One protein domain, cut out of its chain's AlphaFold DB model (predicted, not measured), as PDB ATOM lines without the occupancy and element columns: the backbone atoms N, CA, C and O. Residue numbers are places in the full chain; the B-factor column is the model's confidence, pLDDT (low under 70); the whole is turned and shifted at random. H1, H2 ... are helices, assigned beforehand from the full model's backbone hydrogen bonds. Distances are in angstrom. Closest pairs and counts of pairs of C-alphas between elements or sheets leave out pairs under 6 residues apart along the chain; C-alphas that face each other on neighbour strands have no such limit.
ATOM      1  N   LEU A   2     -23.857  21.710  26.428       59.88
ATOM      2  CA  LEU A   2     -24.358  20.829  27.494       59.88
ATOM      3  C   LEU A   2     -23.231  20.256  28.390       59.88
ATOM      4  O   LEU A   2     -23.297  20.377  29.603       59.88
ATOM      5  N   ALA A   3     -22.134  19.775  27.786       61.19
ATOM      6  CA  ALA A   3     -20.950  19.287  28.512       61.19
ATOM      7  C   ALA A   3     -20.257  20.349  29.393       61.19
ATOM      8  O   ALA A   3     -19.788  20.038  30.477       61.19
ATOM      9  N   ILE A   4     -20.246  21.614  28.955       61.97
ATOM     10  CA  ILE A   4     -19.595  22.730  29.667       61.97
ATOM     11  C   ILE A   4     -20.431  23.146  30.890       61.97
ATOM     12  O   ILE A   4     -19.890  23.545  31.915       61.97
ATOM     13  N   CYS A   5     -21.758  22.995  30.804       60.84
ATOM     14  CA  CYS A   5     -22.670  23.276  31.913       60.84
ATOM     15  C   CYS A   5     -22.546  22.251  33.058       60.84
ATOM     16  O   CYS A   5     -22.937  22.566  34.178       60.84
ATOM     17  N   TYR A   6     -21.990  21.057  32.805       61.19
ATOM     18  CA  TYR A   6     -21.756  20.039  33.839       61.19
ATOM     19  C   TYR A   6     -20.487  20.274  34.654       61.19
ATOM     20  O   TYR A   6     -20.491  20.031  35.856       61.19
ATOM     21  N   ASP A   7     -19.412  20.739  34.010       61.44
ATOM     22  CA  ASP A   7     -18.113  20.900  34.673       61.44
ATOM     23  C   ASP A   7     -18.121  22.067  35.671       61.44
ATOM     24  O   ASP A   7     -17.454  22.019  36.702       61.44
ATOM     25  N   THR A   8     -18.899  23.120  35.390       61.84
ATOM     26  CA  THR A   8     -19.044  24.298  36.264       61.84
ATOM     27  C   THR A   8     -20.475  24.860  36.225       61.84
ATOM     28  O   THR A   8     -20.710  25.940  35.677       61.84
ATOM     29  N   PRO A   9     -21.460  24.176  36.844       59.03
ATOM     30  CA  PRO A   9     -22.863  24.594  36.796       59.03
ATOM     31  C   PRO A   9     -23.060  26.020  37.323       59.03
ATOM     32  O   PRO A   9     -23.796  26.791  36.721       59.03
ATOM     33  N   GLY A  10     -22.318  26.419  38.364       60.62
ATOM     34  CA  GLY A  10     -22.406  27.758  38.958       60.62
ATOM     35  C   GLY A  10     -21.905  28.918  38.082       60.62
ATOM     36  O   GLY A  10     -22.304  30.052  38.315       60.62
ATOM     37  N   GLN A  11     -21.052  28.668  37.080       62.12
ATOM     38  CA  GLN A  11     -20.521  29.721  36.191       62.12
ATOM     39  C   GLN A  11     -21.365  29.907  34.923       62.12
ATOM     40  O   GLN A  11     -21.294  30.949  34.273       62.12
ATOM     41  N   HIS A  12     -22.194  28.916  34.590       69.88
ATOM     42  CA  HIS A  12     -23.008  28.896  33.375       69.88
ATOM     43  C   HIS A  12     -24.518  28.932  33.659       69.88
ATOM     44  O   HIS A  12     -25.313  28.625  32.777       69.88
ATOM     45  N   LEU A  13     -24.922  29.376  34.853       67.88
ATOM     46  CA  LEU A  13     -26.325  29.455  35.280       67.88
ATOM     47  C   LEU A  13     -27.217  30.238  34.305       67.88
ATOM     48  O   LEU A  13     -28.270  29.744  33.930       67.88
ATOM     49  N   ALA A  14     -26.761  31.382  33.785       70.69
ATOM     50  CA  ALA A  14     -27.528  32.162  32.805       70.69
ATOM     51  C   ALA A  14     -27.783  31.400  31.483       70.69
ATOM     52  O   ALA A  14     -28.814  31.576  30.838       70.69
ATOM     53  N   LEU A  15     -26.848  30.531  31.078       73.75
ATOM     54  CA  LEU A  15     -27.013  29.656  29.913       73.75
ATOM     55  C   LEU A  15     -27.982  28.510  30.212       73.75
ATOM     56  O   LEU A  15     -28.746  28.122  29.330       73.75
ATOM     57  N   ILE A  16     -27.961  27.990  31.442       72.12
ATOM     58  CA  ILE A  16     -28.865  26.932  31.896       72.12
ATOM     59  C   ILE A  16     -30.298  27.477  32.010       72.12
ATOM     60  O   ILE A  16     -31.203  26.864  31.458       72.12
ATOM     61  N   GLU A  17     -30.514  28.647  32.621       72.88
ATOM     62  CA  GLU A  17     -31.827  29.315  32.691       72.88
ATOM     63  C   GLU A  17     -32.398  29.594  31.296       72.88
ATOM     64  O   GLU A  17     -33.565  29.304  31.023       72.88
ATOM     65  N   TRP A  18     -31.565  30.098  30.377       78.12
ATOM     66  CA  TRP A  18     -31.979  30.323  28.992       78.12
ATOM     67  C   TRP A  18     -32.380  29.017  28.295       78.12
ATOM     68  O   TRP A  18     -33.407  28.975  27.615       78.12
ATOM     69  N   ALA A  19     -31.597  27.950  28.484       74.88
ATOM     70  CA  ALA A  19     -31.850  26.648  27.878       74.88
ATOM     71  C   ALA A  19     -33.086  25.951  28.467       74.88
ATOM     72  O   ALA A  19     -33.845  25.322  27.737       74.88
ATOM     73  N   VAL A  20     -33.345  26.112  29.762       76.19
ATOM     74  CA  VAL A  20     -34.579  25.651  30.405       76.19
ATOM     75  C   VAL A  20     -35.800  26.392  29.853       76.19
ATOM     76  O   VAL A  20     -36.826  25.770  29.598       76.19
ATOM     77  N   ALA A  21     -35.688  27.703  29.619       72.94
ATOM     78  CA  ALA A  21     -36.797  28.513  29.116       72.94
ATOM     79  C   ALA A  21     -37.103  28.311  27.617       72.94
ATOM     80  O   ALA A  21     -38.251  28.477  27.215       72.94
ATOM     81  N   HIS A  22     -36.099  27.988  26.788       74.44
ATOM     82  CA  HIS A  22     -36.246  27.958  25.320       74.44
ATOM     83  C   HIS A  22     -36.040  26.581  24.674       74.44
ATOM     84  O   HIS A  22     -36.407  26.409  23.513       74.44
ATOM     85  N   LEU A  23     -35.418  25.623  25.369       71.56
ATOM     86  CA  LEU A  23     -35.039  24.314  24.812       71.56
ATOM     87  C   LEU A  23     -35.640  23.126  25.581       71.56
ATOM     88  O   LEU A  23     -35.195  21.996  25.370       71.56
ATOM     89  N   ASP A  24     -36.602  23.373  26.477       72.62
ATOM     90  CA  ASP A  24     -37.270  22.359  27.308       72.62
ATOM     91  C   ASP A  24     -36.287  21.411  28.027       72.62
ATOM     92  O   ASP A  24     -36.538  20.212  28.192       72.62
ATOM     93  N   TRP A  25     -35.123  21.929  28.437       75.94
ATOM     94  CA  TRP A  25     -34.160  21.160  29.225       75.94
ATOM     95  C   TRP A  25     -34.768  20.724  30.564       75.94
ATOM     96  O   TRP A  25     -35.584  21.444  31.136       75.94
ATOM     97  N   LEU A  26     -34.340  19.556  31.065       72.19
ATOM     98  CA  LEU A  26     -34.833  18.925  32.301       72.19
ATOM     99  C   LEU A  26     -36.300  18.469  32.216       72.19
ATOM    100  O   LEU A  26     -36.973  18.299  33.231       72.19
ATOM    101  N   THR A  27     -36.812  18.273  30.997       75.75
ATOM    102  CA  THR A  27     -38.118  17.654  30.747       75.75
ATOM    103  C   THR A  27     -37.955  16.274  30.102       75.75
ATOM    104  O   THR A  27     -36.945  16.022  29.437       75.75
ATOM    105  N   PRO A  28     -38.959  15.377  30.200       68.38
ATOM    106  CA  PRO A  28     -38.892  14.031  29.613       68.38
ATOM    107  C   PRO A  28     -38.672  14.006  28.090       68.38
ATOM    108  O   PRO A  28     -38.347  12.965  27.521       68.38
ATOM    109  N   TRP A  29     -38.873  15.142  27.417       69.44
ATOM    110  CA  TRP A  29     -38.795  15.290  25.963       69.44
ATOM    111  C   TRP A  29     -37.435  15.818  25.482       69.44
ATOM    112  O   TRP A  29     -37.227  15.961  24.275       69.44
ATOM    113  N   GLN A  30     -36.506  16.093  26.405       71.31
ATOM    114  CA  GLN A  30     -35.204  16.671  26.100       71.31
ATOM    115  C   GLN A  30     -34.378  15.773  25.164       71.31
ATOM    116  O   GLN A  30     -34.213  14.570  25.379       71.31
ATOM    117  N   ARG A  31     -33.797  16.384  24.122       68.31
ATOM    118  CA  ARG A  31     -32.823  15.743  23.228       68.31
ATOM    119  C   ARG A  31     -31.581  16.626  23.096       68.31
ATOM    120  O   ARG A  31     -31.732  17.790  22.724       68.31
ATOM    121  N   PRO A  32     -30.359  16.107  23.325       69.06
ATOM    122  CA  PRO A  32     -29.992  14.738  23.730       69.06
ATOM    123  C   PRO A  32     -30.355  14.411  25.191       69.06
ATOM    124  O   PRO A  32     -30.428  15.310  26.022       69.06
ATOM    125  N   SER A  33     -30.558  13.125  25.498       67.56
ATOM    126  CA  SER A  33     -30.883  12.650  26.852       67.56
ATOM    127  C   SER A  33     -29.702  12.833  27.811       67.56
ATOM    128  O   SER A  33     -28.578  12.437  27.487       67.56
ATOM    129  N   MET A  34     -29.959  13.393  28.992       75.19
ATOM    130  CA  MET A  34     -28.979  13.517  30.075       75.19
ATOM    131  C   MET A  34     -28.891  12.213  30.884       75.19
ATOM    132  O   MET A  34     -29.820  11.406  30.892       75.19
ATOM    133  N   THR A  35     -27.767  11.986  31.566       80.31
ATOM    134  CA  THR A  35     -27.699  10.928  32.593       80.31
ATOM    135  C   THR A  35     -28.346  11.410  33.893       80.31
ATOM    136  O   THR A  35     -28.307  12.601  34.190       80.31
ATOM    137  N   ALA A  36     -28.876  10.495  34.711       76.94
ATOM    138  CA  ALA A  36     -29.542  10.851  35.972       76.94
ATOM    139  C   ALA A  36     -28.649  11.678  36.926       76.94
ATOM    140  O   ALA A  36     -29.123  12.589  37.596       76.94
ATOM    141  N   LEU A  37     -27.338  11.404  36.954       77.69
ATOM    142  CA  LEU A  37     -26.378  12.167  37.763       77.69
ATOM    143  C   LEU A  37     -26.218  13.609  37.253       77.69
ATOM    144  O   LEU A  37     -26.142  14.551  38.035       77.69
ATOM    145  N   GLN A  38     -26.158  13.776  35.934       77.38
ATOM    146  CA  GLN A  38     -26.009  15.072  35.275       77.38
ATOM    147  C   GLN A  38     -27.246  15.954  35.456       77.38
ATOM    148  O   GLN A  38     -27.117  17.147  35.728       77.38
ATOM    149  N   GLU A  39     -28.429  15.355  35.338       79.69
ATOM    150  CA  GLU A  39     -29.703  16.014  35.610       79.69
ATOM    151  C   GLU A  39     -29.777  16.475  37.071       79.69
ATOM    152  O   GLU A  39     -30.021  17.653  37.323       79.69
ATOM    153  N   ALA A  40     -29.445  15.598  38.025       79.06
ATOM    154  CA  ALA A  40     -29.457  15.929  39.449       79.06
ATOM    155  C   ALA A  40     -28.535  17.112  39.802       79.06
ATOM    156  O   ALA A  40     -28.940  18.000  40.549       79.06
ATOM    157  N   VAL A  41     -27.320  17.167  39.238       79.50
ATOM    158  CA  VAL A  41     -26.373  18.273  39.478       79.50
ATOM    159  C   VAL A  41     -26.907  19.605  38.941       79.50
ATOM    160  O   VAL A  41     -26.790  20.632  39.613       79.50
ATOM    161  N   LEU A  42     -27.511  19.605  37.749       80.00
ATOM    162  CA  LEU A  42     -28.083  20.816  37.153       80.00
ATOM    163  C   LEU A  42     -29.327  21.293  37.904       80.00
ATOM    164  O   LEU A  42     -29.438  22.482  38.201       80.00
ATOM    165  N   VAL A  43     -30.226  20.367  38.249       82.81
ATOM    166  CA  VAL A  43     -31.425  20.644  39.051       82.81
ATOM    167  C   VAL A  43     -31.026  21.240  40.396       82.81
ATOM    168  O   VAL A  43     -31.519  22.304  40.764       82.81
ATOM    169  N   GLN A  44     -30.079  20.622  41.103       82.75
ATOM    170  CA  GLN A  44     -29.608  21.126  42.391       82.75
ATOM    171  C   GLN A  44     -28.982  22.523  42.265       82.75
ATOM    172  O   GLN A  44     -29.259  23.391  43.093       82.75
ATOM    173  N   GLY A  45     -28.176  22.770  41.226       81.19
ATOM    174  CA  GLY A  45     -27.569  24.081  40.980       81.19
ATOM    175  C   GLY A  45     -28.600  25.189  40.741       81.19
ATOM    176  O   GLY A  45     -28.502  26.257  41.348       81.19
ATOM    177  N   LEU A  46     -29.615  24.921  39.912       82.81
ATOM    178  CA  LEU A  46     -30.710  25.860  39.646       82.81
ATOM    179  C   LEU A  46     -31.552  26.128  40.896       82.81
ATOM    180  O   LEU A  46     -31.815  27.281  41.232       82.81
ATOM    181  N   LEU A  47     -31.940  25.078  41.622       85.81
ATOM    182  CA  LEU A  47     -32.758  25.221  42.826       85.81
ATOM    183  C   LEU A  47     -32.027  25.984  43.933       85.81
ATOM    184  O   LEU A  47     -32.637  26.820  44.595       85.81
ATOM    185  N   GLN A  48     -30.717  25.774  44.096       86.19
ATOM    186  CA  GLN A  48     -29.909  26.561  45.031       86.19
ATOM    187  C   GLN A  48     -29.857  28.043  44.653       86.19
ATOM    188  O   GLN A  48     -29.885  28.902  45.534       86.19
ATOM    189  N   GLN A  49     -29.794  28.368  43.360       85.31
ATOM    190  CA  GLN A  49     -29.852  29.757  42.913       85.31
ATOM    191  C   GLN A  49     -31.228  30.371  43.189       85.31
ATOM    192  O   GLN A  49     -31.300  31.466  43.746       85.31
ATOM    193  N   TYR A  50     -32.313  29.666  42.855       87.44
ATOM    194  CA  TYR A  50     -33.671  30.134  43.134       87.44
ATOM    195  C   TYR A  50     -33.884  30.346  44.636       87.44
ATOM    196  O   TYR A  50     -34.402  31.386  45.038       87.44
ATOM    197  N   ARG A  51     -33.404  29.416  45.475       88.56
ATOM    198  CA  ARG A  51     -33.417  29.548  46.938       88.56
ATOM    199  C   ARG A  51     -32.696  30.816  47.397       88.56
ATOM    200  O   ARG A  51     -33.281  31.577  48.158       88.56
ATOM    201  N   ARG A  52     -31.484  31.090  46.897       88.50
ATOM    202  CA  ARG A  52     -30.718  32.302  47.256       88.50
ATOM    203  C   ARG A  52     -31.450  33.593  46.902       88.50
ATOM    204  O   ARG A  52     -31.520  34.495  47.726       88.50
ATOM    205  N   VAL A  53     -32.032  33.672  45.704       88.81
ATOM    206  CA  VAL A  53     -32.808  34.852  45.282       88.81
ATOM    207  C   VAL A  53     -34.020  35.056  46.196       88.81
ATOM    208  O   VAL A  53     -34.299  36.175  46.622       88.81
ATOM    209  N   LEU A  54     -34.730  33.979  46.542       89.62
ATOM    210  CA  LEU A  54     -35.867  34.039  47.461       89.62
ATOM    211  C   LEU A  54     -35.454  34.429  48.893       89.62
ATOM    212  O   LEU A  54     -36.146  35.226  49.525       89.62
ATOM    213  N   GLU A  55     -34.321  33.919  49.382       90.00
ATOM    214  CA  GLU A  55     -33.695  34.304  50.656       90.00
ATOM    215  C   GLU A  55     -33.387  35.808  50.699       90.00
ATOM    216  O   GLU A  55     -33.753  36.488  51.659       90.00
ATOM    217  N   GLU A  56     -32.776  36.352  49.642       90.19
ATOM    218  CA  GLU A  56     -32.469  37.782  49.526       90.19
ATOM    219  C   GLU A  56     -33.739  38.645  49.506       90.19
ATOM    220  O   GLU A  56     -33.795  39.689  50.161       90.19
ATOM    221  N   LEU A  57     -34.783  38.204  48.796       89.25
ATOM    222  CA  LEU A  57     -36.063  38.915  48.730       89.25
ATOM    223  C   LEU A  57     -36.806  38.914  50.074       89.25
ATOM    224  O   LEU A  57     -37.376  39.945  50.444       89.25
ATOM    225  N   LEU A  58     -36.767  37.802  50.817       88.06
ATOM    226  CA  LEU A  58     -37.311  37.726  52.178       88.06
ATOM    227  C   LEU A  58     -36.525  38.608  53.148       88.06
ATOM    228  O   LEU A  58     -37.128  39.377  53.895       88.06
ATOM    229  N   ALA A  59     -35.191  38.555  53.109       87.50
ATOM    230  CA  ALA A  59     -34.338  39.388  53.955       87.50
ATOM    231  C   ALA A  59     -34.540  40.891  53.684       87.50
ATOM    232  O   ALA A  59     -34.479  41.709  54.601       87.50
ATOM    233  N   ALA A  60     -34.834  41.258  52.434       88.75
ATOM    234  CA  ALA A  60     -35.160  42.623  52.029       88.75
ATOM    235  C   ALA A  60     -36.630  43.028  52.286       88.75
ATOM    236  O   ALA A  60     -37.019  44.129  51.886       88.75
ATOM    237  N   ALA A  61     -37.444  42.168  52.915       84.94
ATOM    238  CA  ALA A  61     -38.875  42.372  53.177       84.94
ATOM    239  C   ALA A  61     -39.692  42.735  51.917       84.94
ATOM    240  O   ALA A  61     -40.602  43.568  51.950       84.94
ATOM    241  N   ARG A  62     -39.348  42.141  50.765       87.81
ATOM    242  CA  ARG A  62     -40.013  42.387  49.475       87.81
ATOM    243  C   ARG A  62     -41.056  41.318  49.156       87.81
ATOM    244  O   ARG A  62     -41.002  40.668  48.114       87.81
ATOM    245  N   ASP A  63     -42.048  41.189  50.030       88.19
ATOM    246  CA  ASP A  63     -43.063  40.124  50.029       88.19
ATOM    247  C   ASP A  63     -43.746  39.878  48.672       88.19
ATOM    248  O   ASP A  63     -43.929  38.737  48.255       88.19
ATOM    249  N   ARG A  64     -44.120  40.949  47.957       87.56
ATOM    250  CA  ARG A  64     -44.780  40.834  46.642       87.56
ATOM    251  C   ARG A  64     -43.850  40.247  45.584       87.56
ATOM    252  O   ARG A  64     -44.251  39.341  44.866       87.56
ATOM    253  N   GLN A  65     -42.611  40.735  45.534       88.69
ATOM    254  CA  GLN A  65     -41.604  40.253  44.585       88.69
ATOM    255  C   GLN A  65     -41.231  38.802  44.889       88.69
ATOM    256  O   GLN A  65     -41.068  38.011  43.969       88.69
ATOM    257  N   PHE A  66     -41.174  38.430  46.170       91.06
ATOM    258  CA  PHE A  66     -40.992  37.044  46.586       91.06
ATOM    259  C   PHE A  66     -42.087  36.126  46.015       91.06
ATOM    260  O   PHE A  66     -41.766  35.120  45.385       91.06
ATOM    261  N   LEU A  67     -43.369  36.481  46.183       90.12
ATOM    262  CA  LEU A  67     -44.487  35.669  45.683       90.12
ATOM    263  C   LEU A  67     -44.539  35.616  44.148       90.12
ATOM    264  O   LEU A  67     -44.821  34.558  43.588       90.12
ATOM    265  N   GLU A  68     -44.239  36.723  43.467       90.06
ATOM    266  CA  GLU A  68     -44.155  36.779  42.001       90.06
ATOM    267  C   GLU A  68     -43.023  35.891  41.464       90.06
ATOM    268  O   GLU A  68     -43.254  35.083  40.561       90.06
ATOM    269  N   CYS A  69     -41.822  35.983  42.045       89.25
ATOM    270  CA  CYS A  69     -40.686  35.137  41.676       89.25
ATOM    271  C   CYS A  69     -40.979  33.659  41.944       89.25
ATOM    272  O   CYS A  69     -40.765  32.826  41.064       89.25
ATOM    273  N   LEU A  70     -41.526  33.329  43.119       90.38
ATOM    274  CA  LEU A  70     -41.895  31.958  43.468       90.38
ATOM    275  C   LEU A  70     -42.944  31.390  42.503       90.38
ATOM    276  O   LEU A  70     -42.789  30.268  42.021       90.38
ATOM    277  N   GLY A  71     -43.982  32.166  42.180       88.31
ATOM    278  CA  GLY A  71     -44.988  31.784  41.189       88.31
ATOM    279  C   GLY A  71     -44.386  31.567  39.798       88.31
ATOM    280  O   GLY A  71     -44.712  30.582  39.135       88.31
ATOM    281  N   GLY A  72     -43.454  32.434  39.389       87.06
ATOM    282  CA  GLY A  72     -42.710  32.305  38.136       87.06
ATOM    283  C   GLY A  72     -41.855  31.038  38.067       87.06
ATOM    284  O   GLY A  72     -41.865  30.354  37.045       87.06
ATOM    285  N   TYR A  73     -41.167  30.675  39.154       87.69
ATOM    286  CA  TYR A  73     -40.397  29.429  39.227       87.69
ATOM    287  C   TYR A  73     -41.305  28.199  39.163       87.69
ATOM    288  O   TYR A  73     -41.059  27.297  38.366       87.69
ATOM    289  N   CYS A  74     -42.404  28.191  39.921       86.19
ATOM    290  CA  CYS A  74     -43.387  27.105  39.910       86.19
ATOM    291  C   CYS A  74     -44.077  26.918  38.549       86.19
ATOM    292  O   CYS A  74     -44.541  25.820  38.251       86.19
ATOM    293  N   ALA A  75     -44.138  27.949  37.702       85.56
ATOM    294  CA  ALA A  75     -44.695  27.848  36.353       85.56
ATOM    295  C   ALA A  75     -43.753  27.165  35.340       85.56
ATOM    296  O   ALA A  75     -44.189  26.846  34.232       85.56
ATOM    297  N   GLN A  76     -42.480  26.931  35.684       83.50
ATOM    298  CA  GLN A  76     -41.515  26.341  34.754       83.50
ATOM    299  C   GLN A  76     -41.829  24.853  34.477       83.50
ATOM    300  O   GLN A  76     -42.070  24.098  35.423       83.50
ATOM    301  N   PRO A  77     -41.783  24.387  33.210       81.50
ATOM    302  CA  PRO A  77     -42.211  23.030  32.840       81.50
ATOM    303  C   PRO A  77     -41.466  21.895  33.555       81.50
ATOM    304  O   PRO A  77     -42.069  20.887  33.913       81.50
ATOM    305  N   TRP A  78     -40.165  22.051  33.801       81.81
ATOM    306  CA  TRP A  78     -39.350  21.038  34.480       81.81
ATOM    307  C   TRP A  78     -39.640  20.936  35.986       81.81
ATOM    308  O   TRP A  78     -39.455  19.872  36.574       81.81
ATOM    309  N   LEU A  79     -40.131  22.017  36.609       83.81
ATOM    310  CA  LEU A  79     -40.496  22.056  38.031       83.81
ATOM    311  C   LEU A  79     -41.922  21.539  38.278       83.81
ATOM    312  O   LEU A  79     -42.315  21.313  39.419       83.81
ATOM    313  N   GLN A  80     -42.700  21.321  37.212       83.94
ATOM    314  CA  GLN A  80     -43.995  20.636  37.265       83.94
ATOM    315  C   GLN A  80     -43.848  19.111  37.369       83.94
ATOM    316  O   GLN A  80     -44.812  18.419  37.705       83.94
ATOM    317  N   ILE A  81     -42.649  18.577  37.106       84.94
ATOM    318  CA  ILE A  81     -42.325  17.167  37.329       84.94
ATOM    319  C   ILE A  81     -42.428  16.877  38.826       84.94
ATOM    320  O   ILE A  81     -41.909  17.631  39.647       84.94
ATOM    321  N   PHE A  82     -43.103  15.779  39.170       81.81
ATOM    322  CA  PHE A  82     -43.464  15.446  40.548       81.81
ATOM    323  C   PHE A  82     -42.265  15.473  41.511       81.81
ATOM    324  O   PHE A  82     -42.327  16.175  42.519       81.81
ATOM    325  N   ASP A  83     -41.163  14.800  41.166       83.25
ATOM    326  CA  ASP A  83     -39.980  14.696  42.032       83.25
ATOM    327  C   ASP A  83     -39.321  16.064  42.283       83.25
ATOM    328  O   ASP A  83     -39.037  16.432  43.425       83.25
ATOM    329  N   HIS A  84     -39.146  16.867  41.226       84.69
ATOM    330  CA  HIS A  84     -38.584  18.217  41.331       84.69
ATOM    331  C   HIS A  84     -39.494  19.141  42.140       84.69
ATOM    332  O   HIS A  84     -39.020  19.916  42.973       84.69
ATOM    333  N   ARG A  85     -40.812  19.027  41.940       85.94
ATOM    334  CA  ARG A  85     -41.806  19.799  42.680       85.94
ATOM    335  C   ARG A  85     -41.810  19.444  44.164       85.94
ATOM    336  O   ARG A  85     -41.927  20.347  44.989       85.94
ATOM    337  N   GLN A  86     -41.706  18.160  44.509       85.44
ATOM    338  CA  GLN A  86     -41.676  17.701  45.899       85.44
ATOM    339  C   GLN A  86     -40.406  18.182  46.607       85.44
ATOM    340  O   GLN A  86     -40.491  18.727  47.707       85.44
ATOM    341  N   TYR A  87     -39.246  18.055  45.959       87.00
ATOM    342  CA  TYR A  87     -37.987  18.554  46.509       87.00
ATOM    343  C   TYR A  87     -38.014  20.084  46.691       87.00
ATOM    344  O   TYR A  87     -37.680  20.588  47.763       87.00
ATOM    345  N   TRP A  88     -38.520  20.831  45.702       89.06
ATOM    346  CA  TRP A  88     -38.661  22.287  45.800       89.06
ATOM    347  C   TRP A  88     -39.614  22.740  46.912       89.06
ATOM    348  O   TRP A  88     -39.328  23.708  47.614       89.06
ATOM    349  N   GLN A  89     -40.725  22.028  47.120       88.62
ATOM    350  CA  GLN A  89     -41.623  22.289  48.249       88.62
ATOM    351  C   GLN A  89     -40.907  22.145  49.598       88.62
ATOM    352  O   GLN A  89     -41.119  22.978  50.478       88.62
ATOM    353  N   GLY A  90     -40.042  21.134  49.747       87.25
ATOM    354  CA  GLY A  90     -39.220  20.945  50.945       87.25
ATOM    355  C   GLY A  90     -38.242  22.100  51.182       87.25
ATOM    356  O   GLY A  90     -38.179  22.628  52.291       87.25
ATOM    357  N   GLU A  91     -37.545  22.550  50.135       88.25
ATOM    358  CA  GLU A  91     -36.602  23.679  50.207       88.25
ATOM    359  C   GLU A  91     -37.297  24.994  50.599       88.25
ATOM    360  O   GLU A  91     -36.814  25.728  51.463       88.25
ATOM    361  N   VAL A  92     -38.469  25.289  50.020       89.25
ATOM    362  CA  VAL A  92     -39.248  26.489  50.380       89.25
ATOM    363  C   VAL A  92     -39.777  26.400  51.813       89.25
ATOM    364  O   VAL A  92     -39.796  27.402  52.531       89.25
ATOM    365  N   LEU A  93     -40.183  25.209  52.260       89.94
ATOM    366  CA  LEU A  93     -40.628  24.987  53.632       89.94
ATOM    367  C   LEU A  93     -39.484  25.231  54.635       89.94
ATOM    368  O   LEU A  93     -39.698  25.877  55.661       89.94
ATOM    369  N   GLU A  94     -38.266  24.773  54.327       89.69
ATOM    370  CA  GLU A  94     -37.072  25.001  55.152       89.69
ATOM    371  C   GLU A  94     -36.713  26.493  55.229       89.69
ATOM    372  O   GLU A  94     -36.466  27.034  56.309       89.69
ATOM    373  N   LEU A  95     -36.767  27.180  54.089       90.06
ATOM    374  CA  LEU A  95     -36.525  28.614  53.963       90.06
ATOM    375  C   LEU A  95     -37.502  29.445  54.816       90.06
ATOM    376  O   LEU A  95     -37.085  30.338  55.557       90.06
ATOM    377  N   LEU A  96     -38.796  29.102  54.793       89.00
ATOM    378  CA  LEU A  96     -39.801  29.725  55.661       89.00
ATOM    379  C   LEU A  96     -39.587  29.391  57.142       89.00
ATOM    380  O   LEU A  96     -39.919  30.198  58.010       89.00
ATOM    381  N   HIS A  97     -39.053  28.215  57.468       88.69
ATOM    382  CA  HIS A  97     -38.772  27.848  58.854       88.69
ATOM    383  C   HIS A  97     -37.625  28.669  59.453       88.69
ATOM    384  O   HIS A  97     -37.692  29.059  60.619       88.69
ATOM    385  N   GLN A  98     -36.600  28.973  58.657       87.12
ATOM    386  CA  GLN A  98     -35.394  29.664  59.117       87.12
ATOM    387  C   GLN A  98     -35.561  31.182  59.247       87.12
ATOM    388  O   GLN A  98     -34.896  31.801  60.078       87.12
ATOM    389  N   GLN A  99     -36.435  31.792  58.445       83.81
ATOM    390  CA  GLN A  99     -36.554  33.248  58.355       83.81
ATOM    391  C   GLN A  99     -37.865  33.777  58.953       83.81
ATOM    392  O   GLN A  99     -38.873  33.064  59.048       83.81
ATOM    393  N   PRO A 100     -37.903  35.045  59.395       80.12
ATOM    394  CA  PRO A 100     -39.156  35.695  59.710       80.12
ATOM    395  C   PRO A 100     -39.907  36.117  58.450       80.12
ATOM    396  O   PRO A 100     -39.330  36.686  57.533       80.12
ATOM    397  N   TRP A 101     -41.212  35.861  58.435       84.31
ATOM    398  CA  TRP A 101     -42.099  36.211  57.329       84.31
ATOM    399  C   TRP A 101     -43.423  36.781  57.857       84.31
ATOM    400  O   TRP A 101     -43.859  36.412  58.954       84.31
ATOM    401  N   PRO A 102     -44.072  37.681  57.099       81.56
ATOM    402  CA  PRO A 102     -45.409  38.163  57.413       81.56
ATOM    403  C   PRO A 102     -46.479  37.145  57.002       81.56
ATOM    404  O   PRO A 102     -46.303  36.376  56.056       81.56
ATOM    405  N   ALA A 103     -47.624  37.172  57.688       84.06
ATOM    406  CA  ALA A 103     -48.728  36.229  57.485       84.06
ATOM    407  C   ALA A 103     -49.195  36.126  56.015       84.06
ATOM    408  O   ALA A 103     -49.489  35.032  55.538       84.06
ATOM    409  N   SER A 104     -49.178  37.241  55.277       84.50
ATOM    410  CA  SER A 104     -49.552  37.298  53.857       84.50
ATOM    411  C   SER A 104     -48.634  36.485  52.941       84.50
ATOM    412  O   SER A 104     -49.099  35.953  51.936       84.50
ATOM    413  N   VAL A 105     -47.343  36.372  53.268       86.75
ATOM    414  CA  VAL A 105     -46.392  35.571  52.480       86.75
ATOM    415  C   VAL A 105     -46.707  34.091  52.640       86.75
ATOM    416  O   VAL A 105     -46.820  33.387  51.643       86.75
ATOM    417  N   PHE A 106     -46.923  33.624  53.871       87.94
ATOM    418  CA  PHE A 106     -47.267  32.224  54.118       87.94
ATOM    419  C   PHE A 106     -48.598  31.832  53.473       87.94
ATOM    420  O   PHE A 106     -48.678  30.787  52.833       87.94
ATOM    421  N   GLU A 107     -49.624  32.684  53.562       86.88
ATOM    422  CA  GLU A 107     -50.900  32.438  52.883       86.88
ATOM    423  C   GLU A 107     -50.727  32.354  51.357       86.88
ATOM    424  O   GLU A 107     -51.233  31.422  50.733       86.88
ATOM    425  N   GLY A 108     -49.955  33.271  50.763       86.19
ATOM    426  CA  GLY A 108     -49.638  33.245  49.335       86.19
ATOM    427  C   GLY A 108     -48.883  31.981  48.912       86.19
ATOM    428  O   GLY A 108     -49.224  31.370  47.902       86.19
ATOM    429  N   VAL A 109     -47.905  31.534  49.706       88.56
ATOM    430  CA  VAL A 109     -47.165  30.284  49.459       88.56
ATOM    431  C   VAL A 109     -48.097  29.070  49.533       88.56
ATOM    432  O   VAL A 109     -48.071  28.224  48.636       88.56
ATOM    433  N   CYS A 110     -48.963  29.003  50.548       87.69
ATOM    434  CA  CYS A 110     -49.957  27.937  50.673       87.69
ATOM    435  C   CYS A 110     -50.897  27.896  49.462       87.69
ATOM    436  O   CYS A 110     -51.165  26.820  48.932       87.69
ATOM    437  N   GLN A 111     -51.353  29.053  48.970       87.88
ATOM    438  CA  GLN A 111     -52.183  29.133  47.764       87.88
ATOM    439  C   GLN A 111     -51.434  28.664  46.507       87.88
ATOM    440  O   GLN A 111     -52.003  27.919  45.710       87.88
ATOM    441  N   LEU A 112     -50.162  29.049  46.342       86.50
ATOM    442  CA  LEU A 112     -49.334  28.673  45.189       86.50
ATOM    443  C   LEU A 112     -49.069  27.165  45.117       86.50
ATOM    444  O   LEU A 112     -49.153  26.570  44.043       86.50
ATOM    445  N   PHE A 113     -48.764  26.533  46.251       85.00
ATOM    446  CA  PHE A 113     -48.525  25.090  46.290       85.00
ATOM    447  C   PHE A 113     -49.799  24.258  46.462       85.00
ATOM    448  O   PHE A 113     -49.763  23.048  46.236       85.00
ATOM    449  N   GLY A 114     -50.926  24.894  46.792       82.88
ATOM    450  CA  GLY A 114     -52.183  24.217  47.101       82.88
ATOM    451  C   GLY A 114     -52.161  23.517  48.460       82.88
ATOM    452  O   GLY A 114     -52.864  22.522  48.636       82.88
ATOM    453  N   TRP A 115     -51.345  24.007  49.398       87.31
ATOM    454  CA  TRP A 115     -51.258  23.452  50.741       87.31
ATOM    455  C   TRP A 115     -52.518  23.780  51.540       87.31
ATOM    456  O   TRP A 115     -52.859  24.946  51.744       87.31
ATOM    457  N   ASP A 116     -53.217  22.744  51.996       80.06
ATOM    458  CA  ASP A 116     -54.426  22.877  52.807       80.06
ATOM    459  C   ASP A 116     -54.546  21.681  53.755       80.06
ATOM    460  O   ASP A 116     -54.741  20.535  53.334       80.06
ATOM    461  N   GLU A 117     -54.475  21.968  55.055       76.31
ATOM    462  CA  GLU A 117     -54.615  20.982  56.126       76.31
ATOM    463  C   GLU A 117     -55.975  20.265  56.061       76.31
ATOM    464  O   GLU A 117     -56.057  19.063  56.301       76.31
ATOM    465  N   LYS A 118     -57.047  20.954  55.641       75.56
ATOM    466  CA  LYS A 118     -58.393  20.361  55.535       75.56
ATOM    467  C   LYS A 118     -58.521  19.377  54.379       75.56
ATOM    468  O   LYS A 118     -59.379  18.500  54.417       75.56
ATOM    469  N   ARG A 119     -57.699  19.543  53.341       75.38
ATOM    470  CA  ARG A 119     -57.666  18.665  52.162       75.38
ATOM    471  C   ARG A 119     -56.624  17.555  52.298       75.38
ATOM    472  O   ARG A 119     -56.515  16.738  51.392       75.38
ATOM    473  N   GLY A 120     -55.865  17.531  53.398       74.25
ATOM    474  CA  GLY A 120     -54.742  16.611  53.596       74.25
ATOM    475  C   GLY A 120     -53.558  16.882  52.661       74.25
ATOM    476  O   GLY A 120     -52.677  16.039  52.536       74.25
ATOM    477  N   ALA A 121     -53.531  18.039  51.993       78.19
ATOM    478  CA  ALA A 121     -52.456  18.442  51.095       78.19
ATOM    479  C   ALA A 121     -51.394  19.201  51.902       78.19
ATOM    480  O   ALA A 121     -51.280  20.418  51.793       78.19
ATOM    481  N   THR A 122     -50.673  18.496  52.772       77.81
ATOM    482  CA  THR A 122     -49.625  19.080  53.622       77.81
ATOM    483  C   THR A 122     -48.239  18.709  53.104       77.81
ATOM    484  O   THR A 122     -48.030  17.545  52.758       77.81
ATOM    485  N   PRO A 123     -47.284  19.650  53.072       80.69
ATOM    486  CA  PRO A 123     -45.919  19.340  52.673       80.69
ATOM    487  C   PRO A 123     -45.209  18.485  53.732       80.69
ATOM    488  O   PRO A 123     -45.478  18.587  54.932       80.69
ATOM    489  N   GLU A 124     -44.266  17.661  53.283       79.50
ATOM    490  CA  GLU A 124     -43.330  16.946  54.151       79.50
ATOM    491  C   GLU A 124     -42.067  17.800  54.377       79.50
ATOM    492  O   GLU A 124     -41.635  18.482  53.446       79.50
ATOM    493  N   PRO A 125     -41.425  17.766  55.563       84.69
ATOM    494  CA  PRO A 125     -41.798  17.052  56.786       84.69
ATOM    495  C   PRO A 125     -42.937  17.711  57.584       84.69
ATOM    496  O   PRO A 125     -42.948  18.922  57.815       84.69
TER     497      PRO A 125
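Overview. This is residues 2 to 125 of the 402 residues of the protein "J domain-containing protein" of Pseudomonas sp. FW507-12TSA (UniProt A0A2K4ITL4). Four helices, H3, H4, H7 and H6, stand side by side as a small bundle, H3 and H6 running one way and H4 and H7 the opposite way, somewhat loose between H6 and H7, and the long H3 reaches out beyond it at one end. On that outreaching part of H3 the short helices H1 and H2 pack crosswise, while the tiny H5 makes the corner between H4 and H6. The printed part has 124 residues with seven named helices, H1 to H7 in chain order, and no named strand; the class is all helix. The whole is compact, with a radius of gyration of the C-alphas of 15.3 A and spans of 43 by 33 by 24 A.

Arrangement. The hub is H3, residues 36 to 59, which touches four other helices. With its residues 50 to 58 alone it touches H4, residues 63 to 74, at a shallow tilt of 13 degrees, opposite ways; this is a helical hairpin, and its closest C-alphas, those of Leu 57 and Phe 66, are 5.7 A apart. H3 also touches H6, residues 82 to 98, the same way at a shallow tilt of 32 degrees, only just short of steep; the closest C-alphas, of Glu 55 and Leu 95, are 7.2 A apart. H7, residues 103 to 113, touches H4 the same way at a shallow tilt of 10 degrees, with the C-alphas of Asp 63 and Val 105 closest at 6.1 A. H6 and H7 are close but not clearly touching, opposite ways, with the C-alphas of Gln 89 and Phe 113 closest at 7.7 A. H3 and H7 are apart. H5, residues 77 to 80, and H6 only just touch, and only at the corner, with 3 pairs of C-alphas within 8 A; the closest, of Leu 79 and Arg 85, are 5.3 A apart. H1, residues 2 to 7, touches residues 38 to 42 of H3 alone, only just about perpendicular at 71 degrees, with the C-alphas of Tyr 6 and Gln 38 closest at 6.7 A. H2, residues 13 to 22, only just touches residues 45 to 46 of H3 alone, with 3 pairs of C-alphas within 8 A, about perpendicular at 75 degrees; the closest C-alphas, of Leu 13 and Leu 46, are 7.2 A apart. In H2, H3, H4, H6 and H7 every O i to N i+4 pair is within hydrogen-bond range; in H1 0 of 2 are, beside 2 of 3 O i to N i+3 pairs, and H5 is too short for an i+4 pair.

Along the chain. H3 begins at C-alpha 36 (-29.542, 10.851, 35.972) and measures 34.1 A; H6 measures 24.7 A. H4 measures 16.5 A, H7 15.8 A and H2 14.1 A. H1 begins at C-alpha 2 (-24.358, 20.829, 27.494), and H7 ends at C-alpha 113 (-48.525, 25.090, 46.290).

Size, cuts and confidence. The C-alphas farthest apart, of Ile 4 and Lys 118, are 46.7 A apart. The printed part has no cut. The link from H2 to H3 is long, with 13 residues. Mean pLDDT of the printed part is 80.7; residues 2 to 13, 28 to 29 and 31 to 33 are under 70.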